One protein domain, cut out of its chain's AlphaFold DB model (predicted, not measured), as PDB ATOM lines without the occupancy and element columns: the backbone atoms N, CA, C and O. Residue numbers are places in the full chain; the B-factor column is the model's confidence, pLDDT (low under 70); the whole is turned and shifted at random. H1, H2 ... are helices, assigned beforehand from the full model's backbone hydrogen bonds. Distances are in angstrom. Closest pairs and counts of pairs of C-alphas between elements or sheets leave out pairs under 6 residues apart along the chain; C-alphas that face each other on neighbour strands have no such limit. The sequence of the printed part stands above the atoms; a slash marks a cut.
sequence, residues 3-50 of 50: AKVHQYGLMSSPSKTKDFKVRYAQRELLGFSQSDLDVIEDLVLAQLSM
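What this domain is: This is residues 3 to 50 of the 50 residues of an uncharacterized protein of Moraxella sp. (UniProt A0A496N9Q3). An extended chain has a long loop at one end and a single long helix, H2, sticking out free at the other, far from the short helix H1 at the start of the printed part. After H1 the loop runs out to a turn near Asp 19 and folds back past H1, its two sides tied by a short antiparallel pairing of residues 11 to 12 with residues 22 to 23, before the link goes on to H2. The printed part has 48 residues with two named helices, H1 then H2, and no named strand; the class is all helix, though under half of the residues, 20 of 48, are in named elements. The whole is extended, with a radius of gyration of the C-alphas of 15.9 A, and its flat outline spans 46 by 24 by 13 A.

Where its parts are: H1, residues 3 to 7, begins at C-alpha 3, at (148.852, 82.813, 122.165). Residues 8 to 33 have no named element. H2, residues 34 to 48, measures 21.2 A from C-alpha 34 at (142.450, 74.614, 138.921) to C-alpha 48 at (131.780, 92.830, 137.359).

How they stand to each other: H1 and H2 are apart, with no C-alpha of the one within 8 A of the other. Residues 33 to 39, of which 34 to 39 belong to H2, stand free, and so do residues 41 to 50, of which 41 to 48 belong to H2. In H1 and H2 every O i to N i+4 pair is within hydrogen-bond range.

The domain as a whole: The two C-alphas farthest apart, those of Asp 19 and Met 50, are 47.0 A apart. Without the stretches that stand free, 31 residues span 38 by 13 by 12 A. The link from H1 to H2 is long, with 26 residues. The printed part has no cut and ends at the chain's last residue, Met 50. The mean pLDDT of the printed part is 91.4, and no printed residue is under 70.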
ATOM      1  N   ALA A   3     149.428  83.301 120.911       86.00
ATOM      2  CA  ALA A   3     148.852  82.813 122.165       86.00
ATOM      3  C   ALA A   3     147.371  82.413 122.030       86.00
ATOM      4  O   ALA A   3     147.024  81.282 122.335       86.00
ATOM      5  N   LYS A   4     146.519  83.276 121.455       88.69
ATOM      6  CA  LYS A   4     145.088  82.983 121.232       88.69
ATOM      7  C   LYS A   4     144.871  81.760 120.333       88.69
ATOM      8  O   LYS A   4     143.947  80.988 120.557       88.69
ATOM      9  N   VAL A   5     145.701  81.586 119.303       92.38
ATOM     10  CA  VAL A   5     145.579  80.447 118.381       92.38
ATOM     11  C   VAL A   5     145.836  79.135 119.114       92.38
ATOM     12  O   VAL A   5     145.057  78.199 118.971       92.38
ATOM     13  N   HIS A   6     146.891  79.081 119.928       90.94
ATOM     14  CA  HIS A   6     147.208  77.887 120.707       90.94
ATOM     15  C   HIS A   6     146.252  77.679 121.883       90.94
ATOM     16  O   HIS A   6     145.838  76.549 122.110       90.94
ATOM     17  N   GLN A   7     145.849  78.742 122.585       87.50
ATOM     18  CA  GLN A   7     144.979  78.650 123.762       87.50
ATOM     19  C   GLN A   7     143.636  77.988 123.458       87.50
ATOM     20  O   GLN A   7     143.124  77.238 124.279       87.50
ATOM     21  N   TYR A   8     143.099  78.225 122.262       91.19
ATOM     22  CA  TYR A   8     141.793  77.708 121.848       91.19
ATOM     23  C   TYR A   8     141.877  76.673 120.713       91.19
ATOM     24  O   TYR A   8     140.864  76.361 120.093       91.19
ATOM     25  N   GLY A   9     143.073  76.171 120.379       93.62
ATOM     26  CA  GLY A   9     143.252  75.162 119.323       93.62
ATOM     27  C   GLY A   9     142.718  75.589 117.943       93.62
ATOM     28  O   GLY A   9     142.116  74.798 117.206       93.62
ATOM     29  N   LEU A  10     142.879  76.871 117.603       95.50
ATOM     30  CA  LEU A  10     142.337  77.464 116.378       95.50
ATOM     31  C   LEU A  10     143.172  77.090 115.149       95.50
ATOM     32  O   LEU A  10     144.307  76.621 115.250       95.50
ATOM     33  N   MET A  11     142.617  77.348 113.962       96.62
ATOM     34  CA  MET A  11     143.380  77.259 112.720       96.62
ATOM     35  C   MET A  11     144.127  78.558 112.425       96.62
ATOM     36  O   MET A  11     143.539  79.638 112.455       96.62
ATOM     37  N   SER A  12     145.407  78.455 112.077       95.31
ATOM     38  CA  SER A  12     146.219  79.594 111.633       95.31
ATOM     39  C   SER A  12     147.291  79.139 110.647       95.31
ATOM     40  O   SER A  12     147.600  77.949 110.565       95.31
ATOM     41  N   SER A  13     147.856  80.086 109.893       95.44
ATOM     42  CA  SER A  13     149.045  79.791 109.095       95.44
ATOM     43  C   SER A  13     150.258  79.582 110.018       95.44
ATOM     44  O   SER A  13     150.408  80.358 110.972       95.44
ATOM     45  N   PRO A  14     151.118  78.575 109.758       92.62
ATOM     46  CA  PRO A  14     152.329  78.319 110.539       92.62
ATOM     47  C   PRO A  14     153.344  79.454 110.537       92.62
ATOM     48  O   PRO A  14     154.089  79.625 111.499       92.62
ATOM     49  N   SER A  15     153.391  80.223 109.453       92.25
ATOM     50  CA  SER A  15     154.267  81.379 109.321       92.25
ATOM     51  C   SER A  15     153.665  82.377 108.338       92.25
ATOM     52  O   SER A  15     152.740  82.065 107.593       92.25
ATOM     53  N   LYS A  16     154.240  83.581 108.275       90.94
ATOM     54  CA  LYS A  16     153.839  84.598 107.289       90.94
ATOM     55  C   LYS A  16     154.069  84.167 105.833       90.94
ATOM     56  O   LYS A  16     153.529  84.797 104.936       90.94
ATOM     57  N   THR A  17     154.892  83.143 105.604       95.94
ATOM     58  CA  THR A  17     155.326  82.698 104.272       95.94
ATOM     59  C   THR A  17     154.671  81.398 103.818       95.94
ATOM     60  O   THR A  17     154.886  80.986 102.682       95.94
ATOM     61  N   LYS A  18     153.900  80.727 104.683       95.56
ATOM     62  CA  LYS A  18     153.129  79.538 104.312       95.56
ATOM     63  C   LYS A  18     151.712  79.943 103.910       95.56
ATOM     64  O   LYS A  18     151.058  80.730 104.594       95.56
ATOM     65  N   ASP A  19     151.252  79.375 102.809       96.38
ATOM     66  CA  ASP A  19     149.949  79.602 102.181       96.38
ATOM     67  C   ASP A  19     148.864  78.622 102.656       96.38
ATOM     68  O   ASP A  19     147.691  78.776 102.322       96.38
ATOM     69  N   PHE A  20     149.224  77.651 103.497       96.38
ATOM     70  CA  PHE A  20     148.291  76.713 104.110       96.38
ATOM     71  C   PHE A  20     148.050  77.017 105.591       96.38
ATOM     72  O   PHE A  20     148.851  77.659 106.273       96.38
ATOM     73  N   LYS A  21     146.929  76.515 106.113       96.38
ATOM     74  CA  LYS A  21     146.566  76.610 107.531       96.38
ATOM     75  C   LYS A  21     146.645  75.243 108.192       96.38
ATOM     76  O   LYS A  21     146.358  74.229 107.563       96.38
ATOM     77  N   VAL A  22     146.980  75.236 109.476       96.06
ATOM     78  CA  VAL A  22     146.950  74.041 110.324       96.06
ATOM     79  C   VAL A  22     146.075  74.297 111.539       96.06
ATOM     80  O   VAL A  22     145.962  75.436 111.996       96.06
ATOM     81  N   ARG A  23     145.463  73.238 112.071       96.06
ATOM     82  CA  ARG A  23     144.825  73.272 113.387       96.06
ATOM     83  C   ARG A  23     145.881  73.024 114.455       96.06
ATOM     84  O   ARG A  23     146.618  72.046 114.378       96.06
ATOM     85  N   TYR A  24     145.945  73.907 115.441       94.38
ATOM     86  CA  TYR A  24     146.858  73.749 116.563       94.38
ATOM     87  C   TYR A  24     146.216  72.942 117.686       94.38
ATOM     88  O   TYR A  24     145.009  73.020 117.899       94.38
ATOM     89  N   ALA A  25     147.036  72.192 118.424       91.12
ATOM     90  CA  ALA A  25     146.608  71.609 119.689       91.12
ATOM     91  C   ALA A  25     146.220  72.728 120.665       91.12
ATOM     92  O   ALA A  25     146.918  73.748 120.741       91.12
ATOM     93  N   GLN A  26     145.125  72.521 121.396       91.25
ATOM     94  CA  GLN A  26     144.730  73.404 122.481       91.25
ATOM     95  C   GLN A  26     145.771  73.319 123.598       91.25
ATOM     96  O   GLN A  26     146.190  72.228 123.984       91.25
ATOM     97  N   ARG A  27     146.230  74.472 124.076       87.38
ATOM     98  CA  ARG A  27     147.170  74.574 125.192       87.38
ATOM     99  C   ARG A  27     146.581  75.511 126.219       87.38
ATOM    100  O   ARG A  27     146.571  76.720 126.005       87.38
ATOM    101  N   GLU A  28     146.092  74.945 127.310       75.75
ATOM    102  CA  GLU A  28     145.760  75.738 128.486       75.75
ATOM    103  C   GLU A  28     146.987  76.536 128.938       75.75
ATOM    104  O   GLU A  28     148.136  76.187 128.633       75.75
ATOM    105  N   LEU A  29     146.735  77.661 129.605       73.38
ATOM    106  CA  LEU A  29     147.798  78.474 130.178       73.38
ATOM    107  C   LEU A  29     148.562  77.620 131.194       73.38
ATOM    108  O   LEU A  29     148.070  77.329 132.279       73.38
ATOM    109  N   LEU A  30     149.772  77.206 130.818       71.56
ATOM    110  CA  LEU A  30     150.675  76.507 131.720       71.56
ATOM    111  C   LEU A  30     150.951  77.398 132.935       71.56
ATOM    112  O   LEU A  30     151.228  78.588 132.775       71.56
ATOM    113  N   GLY A  31     150.916  76.807 134.127       73.44
ATOM    114  CA  GLY A  31     151.247  77.494 135.376       73.44
ATOM    115  C   GLY A  31     150.053  77.931 136.223       73.44
ATOM    116  O   GLY A  31     150.289  78.407 137.325       73.44
ATOM    117  N   PHE A  32     148.815  77.729 135.762       83.62
ATOM    118  CA  PHE A  32     147.628  77.830 136.614       83.62
ATOM    119  C   PHE A  32     147.129  76.431 136.960       83.62
ATOM    120  O   PHE A  32     146.860  75.610 136.083       83.62
ATOM    121  N   SER A  33     147.037  76.156 138.252       88.62
ATOM    122  CA  SER A  33     146.244  75.051 138.771       88.62
ATOM    123  C   SER A  33     144.754  75.383 138.668       88.62
ATOM    124  O   SER A  33     144.377  76.542 138.489       88.62
ATOM    125  N   GLN A  34     143.894  74.378 138.841       88.44
ATOM    126  CA  GLN A  34     142.450  74.614 138.921       88.44
ATOM    127  C   GLN A  34     142.101  75.618 140.032       88.44
ATOM    128  O   GLN A  34     141.335  76.539 139.791       88.44
ATOM    129  N   SER A  35     142.742  75.521 141.201       93.62
ATOM    130  CA  SER A  35     142.518  76.471 142.297       93.62
ATOM    131  C   SER A  35     142.899  77.906 141.943       93.62
ATOM    132  O   SER A  35     142.272  78.841 142.429       93.62
ATOM    133  N   ASP A  36     143.910  78.103 141.092       92.62
ATOM    134  CA  ASP A  36     144.259  79.455 140.653       92.62
ATOM    135  C   ASP A  36     143.203  80.017 139.687       92.62
ATOM    136  O   ASP A  36     142.935  81.217 139.702       92.62
ATOM    137  N   LEU A  37     142.590  79.159 138.861       91.38
ATOM    138  CA  LEU A  37     141.483  79.551 137.988       91.38
ATOM    139  C   LEU A  37     140.252  79.953 138.800       91.38
ATOM    140  O   LEU A  37     139.661  80.986 138.495       91.38
ATOM    141  N   ASP A  38     139.930  79.198 139.851       95.06
ATOM    142  CA  ASP A  38     138.795  79.486 140.730       95.06
ATOM    143  C   ASP A  38     138.959  80.871 141.396       95.06
ATOM    144  O   ASP A  38     138.051  81.699 141.367       95.06
ATOM    145  N   VAL A  39     140.165  81.190 141.895       96.44
ATOM    146  CA  VAL A  39     140.473  82.517 142.469       96.44
ATOM    147  C   VAL A  39     140.327  83.634 141.435       96.44
ATOM    148  O   VAL A  39     139.800  84.704 141.742       96.44
ATOM    149  N   ILE A  40     140.813  83.425 140.208       94.38
ATOM    150  CA  ILE A  40     140.685  84.424 139.138       94.38
ATOM    151  C   ILE A  40     139.213  84.648 138.790       94.38
ATOM    152  O   ILE A  40     138.806  85.798 138.612       94.38
ATOM    153  N   GLU A  41     138.427  83.578 138.687       95.12
ATOM    154  CA  GLU A  41     136.997  83.651 138.396       95.12
ATOM    155  C   GLU A  41     136.259  84.465 139.464       95.12
ATOM    156  O   GLU A  41     135.577  85.434 139.119       95.12
ATOM    157  N   ASP A  42     136.490  84.165 140.744       97.38
ATOM    158  CA  ASP A  42     135.900  84.895 141.869       97.38
ATOM    159  C   ASP A  42     136.239  86.395 141.826       97.38
ATOM    160  O   ASP A  42     135.362  87.248 141.990       97.38
ATOM    161  N   LEU A  43     137.503  86.743 141.555       97.56
ATOM    162  CA  LEU A  43     137.950  88.138 141.460       97.56
ATOM    163  C   LEU A  43     137.295  88.881 140.288       97.56
ATOM    164  O   LEU A  43     136.919  90.049 140.423       97.56
ATOM    165  N   VAL A  44     137.155  88.222 139.136       97.06
ATOM    166  CA  VAL A  44     136.503  88.806 137.957       97.06
ATOM    167  C   VAL A  44     135.016  89.022 138.223       97.06
ATOM    168  O   VAL A  44     134.504  90.104 137.938       97.06
ATOM    169  N   LEU A  45     134.327  88.034 138.800       97.56
ATOM    170  CA  LEU A  45     132.911  88.148 139.156       97.56
ATOM    171  C   LEU A  45     132.677  89.276 140.161       97.56
ATOM    172  O   LEU A  45     131.793  90.105 139.943       97.56
ATOM    173  N   ALA A  46     133.510  89.371 141.202       97.44
ATOM    174  CA  ALA A  46     133.447  90.462 142.170       97.44
ATOM    175  C   ALA A  46     133.559  91.834 141.483       97.44
ATOM    176  O   ALA A  46     132.736  92.713 141.732       97.44
ATOM    177  N   GLN A  47     134.513  91.997 140.558       97.44
ATOM    178  CA  GLN A  47     134.722  93.249 139.825       97.44
ATOM    179  C   GLN A  47     133.572  93.615 138.874       97.44
ATOM    180  O   GLN A  47     133.317  94.801 138.671       97.44
ATOM    181  N   LEU A  48     132.910  92.624 138.274       96.88
ATOM    182  CA  LEU A  48     131.780  92.830 137.359       96.88
ATOM    183  C   LEU A  48     130.441  93.033 138.082       96.88
ATOM    184  O   LEU A  48     129.486  93.499 137.466       96.88
ATOM    185  N   SER A  49     130.361  92.641 139.355       93.69
ATOM    186  CA  SER A  49     129.161  92.769 140.192       93.69
ATOM    187  C   SER A  49     129.056  94.098 140.955       93.69
ATOM    188  O   SER A  49     128.048  94.331 141.623       93.69
ATOM    189  N   MET A  50     130.084  94.948 140.855       71.69
ATOM    190  CA  MET A  50     130.075  96.346 141.311       71.69
ATOM    191  C   MET A  50     129.473  97.266 140.251       71.69
ATOM    192  O   MET A  50     128.726  98.187 140.651       71.69
TER     193      MET A  50